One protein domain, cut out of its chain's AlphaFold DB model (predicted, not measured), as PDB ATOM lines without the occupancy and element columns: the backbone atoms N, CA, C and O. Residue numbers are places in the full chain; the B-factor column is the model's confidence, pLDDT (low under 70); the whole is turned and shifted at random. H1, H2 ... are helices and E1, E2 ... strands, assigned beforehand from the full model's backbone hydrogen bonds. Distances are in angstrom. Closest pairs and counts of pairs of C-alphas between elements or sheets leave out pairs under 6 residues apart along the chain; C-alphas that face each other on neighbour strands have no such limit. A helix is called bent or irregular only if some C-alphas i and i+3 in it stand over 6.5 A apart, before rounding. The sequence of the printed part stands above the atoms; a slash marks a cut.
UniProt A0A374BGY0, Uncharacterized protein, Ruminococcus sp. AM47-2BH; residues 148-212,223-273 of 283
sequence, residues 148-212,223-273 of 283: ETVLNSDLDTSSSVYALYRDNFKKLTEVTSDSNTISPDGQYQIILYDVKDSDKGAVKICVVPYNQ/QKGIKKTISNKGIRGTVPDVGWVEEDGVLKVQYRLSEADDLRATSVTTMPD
ATOM      1  N   GLU A 148     -33.272  44.319 -21.341       82.06
ATOM      2  CA  GLU A 148     -33.307  43.442 -20.167       82.06
ATOM      3  C   GLU A 148     -34.550  42.542 -20.225       82.06
ATOM      4  O   GLU A 148     -35.674  43.028 -20.298       82.06
ATOM      5  N   THR A 149     -34.356  41.225 -20.196       83.19
ATOM      6  CA  THR A 149     -35.433  40.227 -20.124       83.19
ATOM      7  C   THR A 149     -35.387  39.553 -18.763       83.19
ATOM      8  O   THR A 149     -34.345  39.022 -18.382       83.19
ATOM      9  N   VAL A 150     -36.496  39.569 -18.023       85.19
ATOM     10  CA  VAL A 150     -36.595  38.854 -16.743       85.19
ATOM     11  C   VAL A 150     -36.487  37.353 -16.999       85.19
ATOM     12  O   VAL A 150     -37.187  36.809 -17.849       85.19
ATOM     13  N   LEU A 151     -35.605  36.687 -16.261       84.31
ATOM     14  CA  LEU A 151     -35.472  35.237 -16.269       84.31
ATOM     15  C   LEU A 151     -36.273  34.660 -15.100       84.31
ATOM     16  O   LEU A 151     -35.901  34.840 -13.942       84.31
ATOM     17  N   ASN A 152     -37.367  33.973 -15.412       84.44
ATOM     18  CA  ASN A 152     -38.232  33.284 -14.456       84.44
ATOM     19  C   ASN A 152     -38.893  32.059 -15.122       84.44
ATOM     20  O   ASN A 152     -38.579  31.704 -16.263       84.44
ATOM     21  N   SER A 153     -39.809  31.403 -14.408       78.69
ATOM     22  CA  SER A 153     -40.590  30.269 -14.920       78.69
ATOM     23  C   SER A 153     -41.535  30.619 -16.073       78.69
ATOM     24  O   SER A 153     -41.880  29.732 -16.849       78.69
ATOM     25  N   ASP A 154     -41.924  31.888 -16.203       78.94
ATOM     26  CA  ASP A 154     -42.904  32.369 -17.185       78.94
ATOM     27  C   ASP A 154     -42.247  32.860 -18.485       78.94
ATOM     28  O   ASP A 154     -42.883  33.517 -19.313       78.94
ATOM     29  N   LEU A 155     -40.961  32.549 -18.680       81.56
ATOM     30  CA  LEU A 155     -40.201  32.966 -19.851       81.56
ATOM     31  C   LEU A 155     -40.856  32.455 -21.146       81.56
ATOM     32  O   LEU A 155     -41.091  31.257 -21.316       81.56
ATOM     33  N   ASP A 156     -41.093  33.366 -22.094       79.69
ATOM     34  CA  ASP A 156     -41.714  33.038 -23.377       79.69
ATOM     35  C   ASP A 156     -40.880  32.007 -24.156       79.69
ATOM     36  O   ASP A 156     -39.781  32.293 -24.642       79.69
ATOM     37  N   THR A 157     -41.448  30.808 -24.305       81.25
ATOM     38  CA  THR A 157     -40.837  29.655 -24.988       81.25
ATOM     39  C   THR A 157     -40.522  29.890 -26.466       81.25
ATOM     40  O   THR A 157     -39.693  29.178 -27.040       81.25
ATOM     41  N   SER A 158     -41.153  30.889 -27.090       76.94
ATOM     42  CA  SER A 158     -40.900  31.276 -28.479       76.94
ATOM     43  C   SER A 158     -39.758  32.290 -28.627       76.94
ATOM     44  O   SER A 158     -39.282  32.539 -29.737       76.94
ATOM     45  N   SER A 159     -39.269  32.847 -27.515       82.44
ATOM     46  CA  SER A 159     -38.245  33.885 -27.524       82.44
ATOM     47  C   SER A 159     -36.835  33.340 -27.796       82.44
ATOM     48  O   SER A 159     -36.454  32.234 -27.406       82.44
ATOM     49  N   SER A 160     -35.997  34.178 -28.418       82.44
ATOM     50  CA  SER A 160     -34.567  33.876 -28.606       82.44
ATOM     51  C   SER A 160     -33.791  33.742 -27.289       82.44
ATOM     52  O   SER A 160     -32.751  33.091 -27.259       82.44
ATOM     53  N   VAL A 161     -34.297  34.337 -26.202       82.25
ATOM     54  CA  VAL A 161     -33.707  34.229 -24.863       82.25
ATOM     55  C   VAL A 161     -33.954  32.829 -24.312       82.25
ATOM     56  O   VAL A 161     -33.007  32.172 -23.895       82.25
ATOM     57  N   TYR A 162     -35.186  32.317 -24.409       83.44
ATOM     58  CA  TYR A 162     -35.509  30.954 -23.981       83.44
ATOM     59  C   TYR A 162     -34.636  29.903 -24.674       83.44
ATOM     60  O   TYR A 162     -34.172  28.965 -24.031       83.44
ATOM     61  N   ALA A 163     -34.336  30.082 -25.965       83.69
ATOM     62  CA  ALA A 163     -33.453  29.177 -26.697       83.69
ATOM     63  C   ALA A 163     -32.047  29.046 -26.074       83.69
ATOM     64  O   ALA A 163     -31.456  27.975 -26.176       83.69
ATOM     65  N   LEU A 164     -31.533  30.087 -25.406       84.25
ATOM     66  CA  LEU A 164     -30.228  30.063 -24.731       84.25
ATOM     67  C   LEU A 164     -30.263  29.329 -23.386       84.25
ATOM     68  O   LEU A 164     -29.260  28.747 -22.988       84.25
ATOM     69  N   TYR A 165     -31.401  29.362 -22.689       86.19
ATOM     70  CA  TYR A 165     -31.550  28.778 -21.351       86.19
ATOM     71  C   TYR A 165     -32.306  27.447 -21.349       86.19
ATOM     72  O   TYR A 165     -32.447  26.847 -20.287       86.19
ATOM     73  N   ARG A 166     -32.776  26.965 -22.508       84.31
ATOM     74  CA  ARG A 166     -33.598  25.753 -22.645       84.31
ATOM     75  C   ARG A 166     -33.000  24.551 -21.915       84.31
ATOM     76  O   ARG A 166     -33.711  23.880 -21.172       84.31
ATOM     77  N   ASP A 167     -31.704  24.313 -22.095       85.00
ATOM     78  CA  ASP A 167     -31.018  23.151 -21.518       85.00
ATOM     79  C   ASP A 167     -30.896  23.252 -19.987       85.00
ATOM     80  O   ASP A 167     -30.928  22.243 -19.285       85.00
ATOM     81  N   ASN A 168     -30.856  24.480 -19.459       85.00
ATOM     82  CA  ASN A 168     -30.748  24.787 -18.031       85.00
ATOM     83  C   ASN A 168     -32.077  25.262 -17.416       85.00
ATOM     84  O   ASN A 168     -32.091  25.759 -16.289       85.00
ATOM     85  N   PHE A 169     -33.205  25.111 -18.118       84.00
ATOM     86  CA  PHE A 169     -34.475  25.719 -17.711       84.00
ATOM     87  C   PHE A 169     -34.977  25.176 -16.370       84.00
ATOM     88  O   PHE A 169     -35.469  25.930 -15.540       84.00
ATOM     89  N   LYS A 170     -34.758  23.882 -16.102       85.00
ATOM     90  CA  LYS A 170     -35.099  23.270 -14.808       85.00
ATOM     91  C   LYS A 170     -34.361  23.943 -13.645       85.00
ATOM     92  O   LYS A 170     -34.979  24.255 -12.633       85.00
ATOM     93  N   LYS A 171     -33.059  24.196 -13.819       85.25
ATOM     94  CA  LYS A 171     -32.235  24.916 -12.841       85.25
ATOM     95  C   LYS A 171     -32.718  26.358 -12.690       85.25
ATOM     96  O   LYS A 171     -32.809  26.855 -11.575       85.25
ATOM     97  N   LEU A 172     -33.075  27.011 -13.797       85.12
ATOM     98  CA  LEU A 172     -33.617  28.366 -13.768       85.12
ATOM     99  C   LEU A 172     -34.898  28.446 -12.931       85.12
ATOM    100  O   LEU A 172     -34.992  29.314 -12.072       85.12
ATOM    101  N   THR A 173     -35.852  27.535 -13.129       84.06
ATOM    102  CA  THR A 173     -37.102  27.498 -12.352       84.06
ATOM    103  C   THR A 173     -36.854  27.284 -10.859       84.06
ATOM    104  O   THR A 173     -37.516  27.902 -10.033       84.06
ATOM    105  N   GLU A 174     -35.889  26.440 -10.496       85.25
ATOM    106  CA  GLU A 174     -35.537  26.190  -9.094       85.25
ATOM    107  C   GLU A 174     -34.915  27.428  -8.436       85.25
ATOM    108  O   GLU A 174     -35.371  27.876  -7.382       85.25
ATOM    109  N   VAL A 175     -33.931  28.037  -9.101       84.06
ATOM    110  CA  VAL A 175     -33.226  29.221  -8.594       84.06
ATOM    111  C   VAL A 175     -34.140  30.449  -8.537       84.06
ATOM    112  O   VAL A 175     -34.000  31.268  -7.632       84.06
ATOM    113  N   THR A 176     -35.084  30.570  -9.472       84.44
ATOM    114  CA  THR A 176     -36.028  31.701  -9.552       84.44
ATOM    115  C   THR A 176     -37.324  31.471  -8.775       84.44
ATOM    116  O   THR A 176     -38.217  32.310  -8.824       84.44
ATOM    117  N   SER A 177     -37.428  30.364  -8.032       84.12
ATOM    118  CA  SER A 177     -38.591  30.084  -7.190       84.12
ATOM    119  C   SER A 177     -38.756  31.122  -6.077       84.12
ATOM    120  O   SER A 177     -37.778  31.620  -5.510       84.12
ATOM    121  N   ASP A 178     -40.005  31.419  -5.716       82.56
ATOM    122  CA  ASP A 178     -40.345  32.357  -4.637       82.56
ATOM    123  C   ASP A 178     -39.679  31.973  -3.307       82.56
ATOM    124  O   ASP A 178     -39.164  32.829  -2.594       82.56
ATOM    125  N   SER A 179     -39.589  30.673  -3.009       80.56
ATOM    126  CA  SER A 179     -38.934  30.153  -1.800       80.56
ATOM    127  C   SER A 179     -37.437  30.457  -1.710       80.56
ATOM    128  O   SER A 179     -36.884  30.421  -0.614       80.56
ATOM    129  N   ASN A 180     -36.777  30.711  -2.842       84.94
ATOM    130  CA  ASN A 180     -35.344  30.990  -2.904       84.94
ATOM    131  C   ASN A 180     -35.044  32.477  -3.154       84.94
ATOM    132  O   ASN A 180     -34.033  33.003  -2.687       84.94
ATOM    133  N   THR A 181     -35.909  33.163  -3.905       84.06
ATOM    134  CA  THR A 181     -35.690  34.551  -4.331       84.06
ATOM    135  C   THR A 181     -36.246  35.587  -3.368       84.06
ATOM    136  O   THR A 181     -35.728  36.705  -3.363       84.06
ATOM    137  N   ILE A 182     -37.244  35.253  -2.545       86.44
ATOM    138  CA  ILE A 182     -37.795  36.159  -1.529       86.44
ATOM    139  C   ILE A 182     -36.895  36.135  -0.293       86.44
ATOM    140  O   ILE A 182     -36.468  35.077   0.168       86.44
ATOM    141  N   SER A 183     -36.579  37.316   0.234       85.44
ATOM    142  CA  SER A 183     -35.751  37.448   1.427       85.44
ATOM    143  C   SER A 183     -36.445  36.865   2.668       85.44
ATOM    144  O   SER A 183     -37.673  36.906   2.766       85.44
ATOM    145  N   PRO A 184     -35.686  36.365   3.662       83.19
ATOM    146  CA  PRO A 184     -36.250  35.822   4.902       83.19
ATOM    147  C   PRO A 184     -37.167  36.787   5.675       83.19
ATOM    148  O   PRO A 184     -38.071  36.344   6.379       83.19
ATOM    149  N   ASP A 185     -36.954  38.098   5.535       81.75
ATOM    150  CA  ASP A 185     -37.781  39.160   6.127       81.75
ATOM    151  C   ASP A 185     -39.007  39.548   5.270       81.75
ATOM    152  O   ASP A 185     -39.824  40.377   5.680       81.75
ATOM    153  N   GLY A 186     -39.136  38.967   4.071       82.00
ATOM    154  CA  GLY A 186     -40.215  39.220   3.118       82.00
ATOM    155  C   GLY A 186     -40.215  40.620   2.498       82.00
ATOM    156  O   GLY A 186     -41.223  41.009   1.911       82.00
ATOM    157  N   GLN A 187     -39.135  41.398   2.637       83.75
ATOM    158  CA  GLN A 187     -39.064  42.782   2.143       83.75
ATOM    159  C   GLN A 187     -38.470  42.908   0.735       83.75
ATOM    160  O   GLN A 187     -38.693  43.916   0.062       83.75
ATOM    161  N   TYR A 188     -37.709  41.914   0.277       86.19
ATOM    162  CA  TYR A 188     -36.918  41.986  -0.948       86.19
ATOM    163  C   TYR A 188     -37.055  40.721  -1.791       86.19
ATOM    164  O   TYR A 188     -37.282  39.627  -1.284       86.19
ATOM    165  N   GLN A 189     -36.866  40.876  -3.099       88.88
ATOM    166  CA  GLN A 189     -36.830  39.774  -4.051       88.88
ATOM    167  C   GLN A 189     -35.611  39.896  -4.966       88.88
ATOM    168  O   GLN A 189     -35.269  40.985  -5.435       88.88
ATOM    169  N   ILE A 190     -34.957  38.765  -5.228       88.00
ATOM    170  CA  ILE A 190     -33.894  38.652  -6.227       88.00
ATOM    171  C   ILE A 190     -34.531  38.426  -7.599       88.00
ATOM    172  O   ILE A 190     -35.279  37.472  -7.789       88.00
ATOM    173  N   ILE A 191     -34.185  39.268  -8.570       88.38
ATOM    174  CA  ILE A 191     -34.584  39.117  -9.969       88.38
ATOM    175  C   ILE A 191     -33.338  38.962 -10.839       88.38
ATOM    176  O   ILE A 191     -32.382  39.743 -10.750       88.38
ATOM    177  N   LEU A 192     -33.372  37.951 -11.703       87.69
ATOM    178  CA  LEU A 192     -32.360  37.705 -12.721       87.69
ATOM    179  C   LEU A 192     -32.792  38.345 -14.042       87.69
ATOM    180  O   LEU A 192     -33.917  38.142 -14.495       87.69
ATOM    181  N   TYR A 193     -31.888  39.088 -14.675       87.25
ATOM    182  CA  TYR A 193     -32.119  39.691 -15.987       87.25
ATOM    183  C   TYR A 193     -31.100  39.177 -17.004       87.25
ATOM    184  O   TYR A 193     -29.894  39.300 -16.786       87.25
ATOM    185  N   ASP A 194     -31.574  38.669 -18.138       86.12
ATOM    186  CA  ASP A 194     -30.772  38.510 -19.351       86.12
ATOM    187  C   ASP A 194     -30.674  39.864 -20.046       86.12
ATOM    188  O   ASP A 194     -31.683  40.433 -20.459       86.12
ATOM    189  N   VAL A 195     -29.465  40.398 -20.158       85.00
ATOM    190  CA  VAL A 195     -29.224  41.685 -20.805       85.00
ATOM    191  C   VAL A 195     -28.591  41.439 -22.154       85.00
ATOM    192  O   VAL A 195     -27.449  40.990 -22.248       85.00
ATOM    193  N   LYS A 196     -29.334  41.756 -23.210       82.50
ATOM    194  CA  LYS A 196     -28.834  41.751 -24.581       82.50
ATOM    195  C   LYS A 196     -28.377  43.160 -24.935       82.50
ATOM    196  O   LYS A 196     -29.205  44.055 -25.007       82.50
ATOM    197  N   ASP A 197     -27.086  43.328 -25.190       79.62
ATOM    198  CA  ASP A 197     -26.495  44.588 -25.650       79.62
ATOM    199  C   ASP A 197     -25.682  44.358 -26.938       79.62
ATOM    200  O   ASP A 197     -25.536  43.214 -27.375       79.62
ATOM    201  N   SER A 198     -25.160  45.428 -27.539       68.50
ATOM    202  CA  SER A 198     -24.385  45.423 -28.789       68.50
ATOM    203  C   SER A 198     -23.084  44.605 -28.724       68.50
ATOM    204  O   SER A 198     -22.535  44.261 -29.768       68.50
ATOM    205  N   ASP A 199     -22.618  44.265 -27.517       70.69
ATOM    206  CA  ASP A 199     -21.431  43.440 -27.287       70.69
ATOM    207  C   ASP A 199     -21.781  41.939 -27.170       70.69
ATOM    208  O   ASP A 199     -22.161  41.282 -28.138       70.69
ATOM    209  N   LYS A 200     -21.622  41.358 -25.972       68.00
ATOM    210  CA  LYS A 200     -21.876  39.934 -25.680       68.00
ATOM    211  C   LYS A 200     -23.141  39.708 -24.847       68.00
ATOM    212  O   LYS A 200     -23.611  38.576 -24.742       68.00
ATOM    213  N   GLY A 201     -23.697  40.779 -24.280       78.06
ATOM    214  CA  GLY A 201     -24.716  40.694 -23.241       78.06
ATOM    215  C   GLY A 201     -24.185  40.087 -21.936       78.06
ATOM    216  O   GLY A 201     -23.056  39.599 -21.871       78.06
ATOM    217  N   ALA A 202     -24.994  40.136 -20.882       84.75
ATOM    218  CA  ALA A 202     -24.642  39.600 -19.567       84.75
ATOM    219  C   ALA A 202     -25.894  39.202 -18.782       84.75
ATOM    220  O   ALA A 202     -26.983  39.708 -19.043       84.75
ATOM    221  N   VAL A 203     -25.725  38.344 -17.778       85.00
ATOM    222  CA  VAL A 203     -26.765  38.105 -16.769       85.00
ATOM    223  C   VAL A 203     -26.537  39.054 -15.598       85.00
ATOM    224  O   VAL A 203     -25.450  39.082 -15.009       85.00
ATOM    225  N   LYS A 204     -27.563  39.845 -15.269       88.12
ATOM    226  CA  LYS A 204     -27.577  40.723 -14.096       88.12
ATOM    227  C   LYS A 204     -28.367  40.080 -12.963       88.12
ATOM    228  O   LYS A 204     -29.454  39.549 -13.176       88.12
ATOM    229  N   ILE A 205     -27.825  40.183 -11.755       87.50
ATOM    230  CA  ILE A 205     -28.499  39.825 -10.508       87.50
ATOM    231  C   ILE A 205     -28.889  41.130  -9.833       87.50
ATOM    232  O   ILE A 205     -28.021  41.955  -9.519       87.50
ATOM    233  N   CYS A 206     -30.182  41.320  -9.618       87.00
ATOM    234  CA  CYS A 206     -30.719  42.541  -9.048       87.00
ATOM    235  C   CYS A 206     -31.631  42.228  -7.869       87.00
ATOM    236  O   CYS A 206     -32.257  41.176  -7.823       87.00
ATOM    237  N   VAL A 207     -31.708  43.163  -6.931       86.75
ATOM    238  CA  VAL A 207     -32.648  43.114  -5.816       86.75
ATOM    239  C   VAL A 207     -33.651  44.244  -5.975       86.75
ATOM    240  O   VAL A 207     -33.266  45.389  -6.241       86.75
ATOM    241  N   VAL A 208     -34.922  43.906  -5.808       86.56
ATOM    242  CA  VAL A 208     -36.057  44.833  -5.823       86.56
ATOM    243  C   VAL A 208     -36.860  44.675  -4.529       86.56
ATOM    244  O   VAL A 208     -36.775  43.622  -3.890       86.56
ATOM    245  N   PRO A 209     -37.609  45.699  -4.092       83.56
ATOM    246  CA  PRO A 209     -38.548  45.528  -2.990       83.56
ATOM    247  C   PRO A 209     -39.657  44.537  -3.374       83.56
ATOM    248  O   PRO A 209     -40.153  44.557  -4.498       83.56
ATOM    249  N   TYR A 210     -40.050  43.691  -2.426       82.38
ATOM    250  CA  TYR A 210     -41.132  42.720  -2.570       82.38
ATOM    251  C   TYR A 210     -42.401  43.219  -1.864       82.38
ATOM    252  O   TYR A 210     -42.328  44.013  -0.926       82.38
ATOM    253  N   ASN A 211     -43.572  42.765  -2.320       78.81
ATOM    254  CA  ASN A 211     -44.879  43.086  -1.728       78.81
ATOM    255  C   ASN A 211     -45.250  44.591  -1.705       78.81
ATOM    256  O   ASN A 211     -46.024  45.044  -0.863       78.81
ATOM    257  N   GLN A 212     -44.694  45.377  -2.632       78.75
ATOM    258  CA  GLN A 212     -45.091  46.775  -2.872       78.75
ATOM    259  C   GLN A 212     -46.017  46.929  -4.088       78.75
ATOM    260  O   GLN A 212     -46.402  48.045  -4.437       78.75
ATOM    261  N   GLN A 223     -44.111  47.974  -8.755       80.25
ATOM    262  CA  GLN A 223     -43.233  49.029  -8.249       80.25
ATOM    263  C   GLN A 223     -42.057  49.270  -9.209       80.25
ATOM    264  O   GLN A 223     -41.214  48.402  -9.426       80.25
ATOM    265  N   LYS A 224     -41.976  50.495  -9.738       80.50
ATOM    266  CA  LYS A 224     -40.920  50.938 -10.659       80.50
ATOM    267  C   LYS A 224     -39.843  51.761  -9.949       80.50
ATOM    268  O   LYS A 224     -40.112  52.410  -8.935       80.50
ATOM    269  N   GLY A 225     -38.630  51.777 -10.503       72.44
ATOM    270  CA  GLY A 225     -37.587  52.748 -10.151       72.44
ATOM    271  C   GLY A 225     -36.749  52.424  -8.915       72.44
ATOM    272  O   GLY A 225     -35.900  53.230  -8.559       72.44
ATOM    273  N   ILE A 226     -36.947  51.275  -8.257       82.38
ATOM    274  CA  ILE A 226     -36.132  50.849  -7.107       82.38
ATOM    275  C   ILE A 226     -35.456  49.519  -7.447       82.38
ATOM    276  O   ILE A 226     -36.065  48.456  -7.346       82.38
ATOM    277  N   LYS A 227     -34.188  49.580  -7.863       83.69
ATOM    278  CA  LYS A 227     -33.413  48.407  -8.290       83.69
ATOM    279  C   LYS A 227     -31.963  48.529  -7.843       83.69
ATOM    280  O   LYS A 227     -31.266  49.459  -8.240       83.69
ATOM    281  N   LYS A 228     -31.478  47.561  -7.063       84.62
ATOM    282  CA  LYS A 228     -30.059  47.454  -6.694       84.62
ATOM    283  C   LYS A 228     -29.394  46.356  -7.515       84.62
ATOM    284  O   LYS A 228     -29.757  45.190  -7.400       84.62
ATOM    285  N   THR A 229     -28.405  46.710  -8.332       85.31
ATOM    286  CA  THR A 229     -27.616  45.715  -9.075       85.31
ATOM    287  C   THR A 229     -26.541  45.130  -8.165       85.31
ATOM    288  O   THR A 229     -25.669  45.854  -7.696       85.31
ATOM    289  N   ILE A 230     -26.605  43.821  -7.927       85.62
ATOM    290  CA  ILE A 230     -25.620  43.076  -7.130       85.62
ATOM    291  C   ILE A 230     -24.458  42.626  -8.013       85.62
ATOM    292  O   ILE A 230     -23.291  42.775  -7.657       85.62
ATOM    293  N   SER A 231     -24.767  42.111  -9.204       84.44
ATOM    294  CA  SER A 231     -23.752  41.731 -10.180       84.44
ATOM    295  C   SER A 231     -24.239  41.950 -11.601       84.44
ATOM    296  O   SER A 231     -25.405  41.722 -11.902       84.44
ATOM    297  N   ASN A 232     -23.328  42.360 -12.480       83.12
ATOM    298  CA  ASN A 232     -23.540  42.501 -13.921       83.12
ATOM    299  C   ASN A 232     -22.545  41.668 -14.746       83.12
ATOM    300  O   ASN A 232     -22.379  41.907 -15.937       83.12
ATOM    301  N   LYS A 233     -21.842  40.730 -14.098       82.25
ATOM    302  CA  LYS A 233     -20.749  39.954 -14.701       82.25
ATOM    303  C   LYS A 233     -21.163  38.532 -15.087       82.25
ATOM    304  O   LYS A 233     -20.293  37.720 -15.388       82.25
ATOM    305  N   GLY A 234     -22.454  38.208 -15.026       80.62
ATOM    306  CA  GLY A 234     -22.943  36.887 -15.397       80.62
ATOM    307  C   GLY A 234     -22.802  36.631 -16.896       80.62
ATOM    308  O   GLY A 234     -22.891  37.556 -17.706       80.62
ATOM    309  N   ILE A 235     -22.593  35.370 -17.263       83.94
ATOM    310  CA  ILE A 235     -22.438  34.950 -18.655       83.94
ATOM    311  C   ILE A 235     -23.809  34.574 -19.211       83.94
ATOM    312  O   ILE A 235     -24.541  33.787 -18.615       83.94
ATOM    313  N   ARG A 236     -24.146  35.131 -20.374       84.50
ATOM    314  CA  ARG A 236     -25.403  34.852 -21.066       84.50
ATOM    315  C   ARG A 236     -25.539  33.361 -21.408       84.50
ATOM    316  O   ARG A 236     -24.604  32.776 -21.945       84.50
ATOM    317  N   GLY A 237     -26.697  32.764 -21.122       81.50
ATOM    318  CA  GLY A 237     -26.970  31.327 -21.309       81.50
ATOM    319  C   GLY A 237     -26.589  30.445 -20.112       81.50
ATOM    320  O   GLY A 237     -27.009  29.290 -20.032       81.50
ATOM    321  N   THR A 238     -25.861  30.992 -19.137       84.56
ATOM    322  CA  THR A 238     -25.549  30.306 -17.880       84.56
ATOM    323  C   THR A 238     -26.492  30.788 -16.785       84.56
ATOM    324  O   THR A 238     -26.679  31.988 -16.600       84.56
ATOM    325  N   VAL A 239     -27.085  29.851 -16.042       84.44
ATOM    326  CA  VAL A 239     -27.939  30.172 -14.891       84.44
ATOM    327  C   VAL A 239     -27.050  30.318 -13.650       84.44
ATOM    328  O   VAL A 239     -26.458  29.312 -13.233       84.44
ATOM    329  N   PRO A 240     -26.929  31.527 -13.069       85.88
ATOM    330  CA  PRO A 240     -26.193  31.717 -11.827       85.88
ATOM    331  C   PRO A 240     -26.945  31.060 -10.668       85.88
ATOM    332  O   PRO A 240     -28.173  31.010 -10.674       85.88
ATOM    333  N   ASP A 241     -26.217  30.608  -9.654       86.12
ATOM    334  CA  ASP A 241     -26.833  30.244  -8.380       86.12
ATOM    335  C   ASP A 241     -27.003  31.520  -7.560       86.12
ATOM    336  O   ASP A 241     -26.062  32.310  -7.445       86.12
ATOM    337  N   VAL A 242     -28.186  31.729  -6.995       87.62
ATOM    338  CA  VAL A 242     -28.472  32.850  -6.097       87.62
ATOM    339  C   VAL A 242     -29.272  32.364  -4.899       87.62
ATOM    340  O   VAL A 242     -30.021  31.398  -5.014       87.62
ATOM    341  N   GLY A 243     -29.119  33.040  -3.768       87.44
ATOM    342  CA  GLY A 243     -29.889  32.792  -2.557       87.44
ATOM    343  C   GLY A 243     -29.627  33.861  -1.503       87.44
ATOM    344  O   GLY A 243     -28.754  34.723  -1.655       87.44
ATOM    345  N   TRP A 244     -30.394  33.806  -0.422       87.62
ATOM    346  CA  TRP A 244     -30.251  34.711   0.713       87.62
ATOM    347  C   TRP A 244     -29.442  34.072   1.836       87.62
ATOM    348  O   TRP A 244     -29.633  32.904   2.167       87.62
ATOM    349  N   VAL A 245     -28.562  34.862   2.450       87.25
ATOM    350  CA  VAL A 245     -27.846  34.496   3.675       87.25
ATOM    351  C   VAL A 245     -27.929  35.663   4.648       87.25
ATOM    352  O   VAL A 245     -27.687  36.814   4.282       87.25
ATOM    353  N   GLU A 246     -28.265  35.360   5.894       83.69
ATOM    354  CA  GLU A 246     -28.183  36.308   6.998       83.69
ATOM    355  C   GLU A 246     -26.890  36.045   7.772       83.69
ATOM    356  O   GLU A 246     -26.666  34.943   8.272       83.69
ATOM    357  N   GLU A 247     -26.017  37.046   7.835       81.69
ATOM    358  CA  GLU A 247     -24.748  36.970   8.561       81.69
ATOM    359  C   GLU A 247     -24.642  38.206   9.456       81.69
ATOM    360  O   GLU A 247     -24.753  39.331   8.968       81.69
ATOM    361  N   ASP A 248     -24.482  37.997  10.763       78.56
ATOM    362  CA  ASP A 248     -24.399  39.057  11.779       78.56
ATOM    363  C   ASP A 248     -25.592  40.040  11.787       78.56
ATOM    364  O   ASP A 248     -25.433  41.237  12.029       78.56
ATOM    365  N   GLY A 249     -26.804  39.547  11.496       75.25
ATOM    366  CA  GLY A 249     -28.021  40.371  11.410       75.25
ATOM    367  C   GLY A 249     -28.086  41.259  10.160       75.25
ATOM    368  O   GLY A 249     -28.921  42.162  10.078       75.25
ATOM    369  N   VAL A 250     -27.199  41.030   9.186       80.50
ATOM    370  CA  VAL A 250     -27.173  41.724   7.896       80.50
ATOM    371  C   VAL A 250     -27.596  40.766   6.786       80.50
ATOM    372  O   VAL A 250     -26.944  39.755   6.530       80.50
ATOM    373  N   LEU A 251     -28.658  41.138   6.067       84.88
ATOM    374  CA  LEU A 251     -29.110  40.434   4.866       84.88
ATOM    375  C   LEU A 251     -28.109  40.606   3.718       84.88
ATOM    376  O   LEU A 251     -27.799  41.727   3.282       84.88
ATOM    377  N   LYS A 252     -27.620  39.474   3.207       86.44
ATOM    378  CA  LYS A 252     -26.710  39.394   2.065       86.44
ATOM    379  C   LYS A 252     -27.300  38.492   0.984       86.44
ATOM    380  O   LYS A 252     -27.849  37.429   1.265       86.44
ATOM    381  N   VAL A 253     -27.135  38.902  -0.269       85.38
ATOM    382  CA  VAL A 253     -27.366  38.026  -1.422       85.38
ATOM    383  C   VAL A 253     -26.092  37.242  -1.665       85.38
ATOM    384  O   VAL A 253     -25.042  37.835  -1.931       85.38
ATOM    385  N   GLN A 254     -26.191  35.923  -1.568       88.31
ATOM    386  CA  GLN A 254     -25.132  35.000  -1.930       88.31
ATOM    387  C   GLN A 254     -25.346  34.538  -3.369       88.31
ATOM    388  O   GLN A 254     -26.455  34.176  -3.755       88.31
ATOM    389  N   TYR A 255     -24.296  34.585  -4.182       87.19
ATOM    390  CA  TYR A 255     -24.390  34.227  -5.587       87.19
ATOM    391  C   TYR A 255     -23.104  33.624  -6.143       87.19
ATOM    392  O   TYR A 255     -21.995  33.934  -5.701       87.19
ATOM    393  N   ARG A 256     -23.265  32.793  -7.172       87.06
ATOM    394  CA  ARG A 256     -22.191  32.198  -7.970       87.06
ATOM    395  C   ARG A 256     -22.569  32.285  -9.446       87.06
ATOM    396  O   ARG A 256     -23.639  31.838  -9.844       87.06
ATOM    397  N   LEU A 257     -21.708  32.906 -10.253       82.56
ATOM    398  CA  LEU A 257     -22.023  33.252 -11.647       82.56
ATOM    399  C   LEU A 257     -21.899  32.060 -12.608       82.56
ATOM    400  O   LEU A 257     -22.635  31.985 -13.589       82.56
ATOM    401  N   SER A 258     -20.995  31.129 -12.315       78.75
ATOM    402  CA  SER A 258     -20.824  29.855 -13.013       78.75
ATOM    403  C   SER A 258     -20.313  28.796 -12.034       78.75
ATOM    404  O   SER A 258     -19.794  29.138 -10.976       78.75
ATOM    405  N   GLU A 259     -20.430  27.507 -12.357       73.31
ATOM    406  CA  GLU A 259     -19.982  26.425 -11.455       73.31
ATOM    407  C   GLU A 259     -18.478  26.474 -11.134       73.31
ATOM    408  O   GLU A 259     -18.057  25.960 -10.101       73.31
ATOM    409  N   ALA A 260     -17.687  27.117 -11.997       73.00
ATOM    410  CA  ALA A 260     -16.253  27.314 -11.821       73.00
ATOM    411  C   ALA A 260     -15.898  28.568 -10.999       73.00
ATOM    412  O   ALA A 260     -14.729  28.751 -10.664       73.00
ATOM    413  N   ASP A 261     -16.870  29.437 -10.701       79.62
ATOM    414  CA  ASP A 261     -16.647  30.665  -9.937       79.62
ATOM    415  C   ASP A 261     -16.818  30.451  -8.430       79.62
ATOM    416  O   ASP A 261     -17.662  29.677  -7.969       79.62
ATOM    417  N   ASP A 262     -16.068  31.235  -7.653       82.56
ATOM    418  CA  ASP A 262     -16.215  31.295  -6.202       82.56
ATOM    419  C   ASP A 262     -17.568  31.886  -5.784       82.56
ATOM    420  O   ASP A 262     -18.114  32.805  -6.410       82.56
ATOM    421  N   LEU A 263     -18.075  31.391  -4.656       84.31
ATOM    422  CA  LEU A 263     -19.285  31.885  -4.011       84.31
ATOM    423  C   LEU A 263     -19.030  33.286  -3.435       84.31
ATOM    424  O   LEU A 263     -18.124  33.482  -2.623       84.31
ATOM    425  N   ARG A 264     -19.825  34.273  -3.850       86.62
ATOM    426  CA  ARG A 264     -19.719  35.672  -3.403       86.62
ATOM    427  C   ARG A 264     -20.947  36.067  -2.599       86.62
ATOM    428  O   ARG A 264     -22.026  35.539  -2.828       86.62
ATOM    429  N   ALA A 265     -20.792  37.019  -1.683       84.69
ATOM    430  CA  ALA A 265     -21.894  37.587  -0.913       84.69
ATOM    431  C   ALA A 265     -21.851  39.118  -0.959       84.69
ATOM    432  O   ALA A 265     -20.776  39.720  -0.945       84.69
ATOM    433  N   THR A 266     -23.007  39.771  -1.038       82.88
ATOM    434  CA  THR A 266     -23.114  41.242  -1.082       82.88
ATOM    435  C   THR A 266     -24.286  41.720  -0.234       82.88
ATOM    436  O   THR A 266     -25.374  41.156  -0.319       82.88
ATOM    437  N   SER A 267     -24.080  42.759   0.580       80.69
ATOM    438  CA  SER A 267     -25.102  43.257   1.505       80.69
ATOM    439  C   SER A 267     -26.184  44.117   0.838       80.69
ATOM    440  O   SER A 267     -25.945  44.900  -0.093       80.69
ATOM    441  N   VAL A 268     -27.397  44.017   1.381       76.19
ATOM    442  CA  VAL A 268     -28.602  44.743   0.930       76.19
ATOM    443  C   VAL A 268     -29.054  45.780   1.975       76.19
ATOM    444  O   VAL A 268     -30.183  46.234   1.973       76.19
ATOM    445  N   THR A 269     -28.163  46.224   2.866       66.50
ATOM    446  CA  THR A 269     -28.499  47.130   3.988       66.50
ATOM    447  C   THR A 269     -29.044  48.501   3.592       66.50
ATOM    448  O   THR A 269     -29.686  49.159   4.403       66.50
ATOM    449  N   THR A 270     -28.808  48.948   2.358       73.25
ATOM    450  CA  THR A 270     -29.397  50.180   1.824       73.25
ATOM    451  C   THR A 270     -29.818  49.960   0.377       73.25
ATOM    452  O   THR A 270     -29.002  49.541  -0.461       73.25
ATOM    453  N   MET A 271     -31.098  50.216   0.107       79.88
ATOM    454  CA  MET A 271     -31.668  50.292  -1.236       79.88
ATOM    455  C   MET A 271     -31.528  51.720  -1.776       79.88
ATOM    456  O   MET A 271     -31.544  52.663  -0.984       79.88
ATOM    457  N   PRO A 272     -31.362  51.888  -3.097       80.12
ATOM    458  CA  PRO A 272     -31.335  53.212  -3.706       80.12
ATOM    459  C   PRO A 272     -32.710  53.886  -3.631       80.12
ATOM    460  O   PRO A 272     -33.743  53.210  -3.600       80.12
ATOM    461  N   ASP A 273     -32.711  55.219  -3.647       82.06
ATOM    462  CA  ASP A 273     -33.933  56.011  -3.771       82.06
ATOM    463  C   ASP A 273     -34.640  55.735  -5.105       82.06
ATOM    464  O   ASP A 273     -34.023  55.336  -6.096       82.06
TER     465      ASP A 273
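Overview. This is residues 148 to 212 and 223 to 273 of the 283 residues of an uncharacterized protein of Ruminococcus sp. AM47-2BH (UniProt A0A374BGY0). Two twisted antiparallel sheets, E1 E2 E3 E4 and E5 E6 E7, lie partly face to face as a sandwich, with E1 away from the second sheet. A sharply kinked helix, H1, packs over E1 at one edge of the larger sheet, and the short H2 packs on both E2 and E5. The printed part has 116 residues, with two named helices and seven named strands in the order E1 H1 H2 E2 E3 E4 E5 E6 E7, in the mixed class. It is compact, with a radius of gyration of the C-alphas of 13.8 A and spans of 40 by 33 by 28 A.

Arrangement. The strongly twisted larger sheet has E1, residues 148 to 151, E2, residues 188 to 196, E3, residues 202 to 209, and E4, residues 228 to 234, in that order. N 149 and O 194 of E1 and E2 are within hydrogen-bond range at 2.8 A, N 191 and O 206 of the hairpin E2 and E3 at 2.8 A, and N 205 and O 231 of E3 and E4 at 2.9 A. H1, residues 160 to 175, is on one face of this sheet, two layers of helix and sheet, at a height over the sheet of 10.1 A. It lies over E1 and runs slantwise to the strands, at 35 degrees to E1 on the local plane. H1 is irregular, with C-alphas 167 and 170 7.9 A apart, and has a kink of 95 degrees near residue 168. Of the O i to N i+4 pairs inside H1, 7 of 12 are within hydrogen-bond range, while H2, residues 178 to 181, is too short for such a pair. H2 only grazes the sheet; the closest C-alphas of H2 and E2, those of Thr 181 and Ile 190, are 4.9 A apart. E5, residues 241 to 247, E6, residues 250 to 256, and E7, residues 264 to 267, form a meander, each strand the antiparallel neighbour of the one before. N 243 and O 254 are 2.9 A apart, as are N 253 and O 266. In the sandwich, two sheets face to face, the facing parts are 9.8 A centre to centre, with strands at 25 degrees. The closest C-alphas of E4 and E7, those of Ile 230 and Thr 266, are 6.8 A apart.

Along the chain. E1 begins at C-alpha 148 (-33.307, 43.442, -20.167). From first to last C-alpha, H1 measures 20.6 A, E2 25.0 A, E3 22.4 A, E4 15.4 A, E5 18.3 A and E6 19.2 A. E7 ends at C-alpha 267 (-25.102, 43.257, 1.505).

Size, cuts and confidence. The two C-alphas farthest apart, those of Ser 158 and Asp 248, are 44.2 A apart. Residues 213 to 222 are not printed, and C-alphas 212 and 223 are 6.1 A apart across this cut, between E3 and E4. Of the links that are printed whole, none is long. The mean pLDDT of the printed part is 82.7; residues 198, 200 and 269 are under 70.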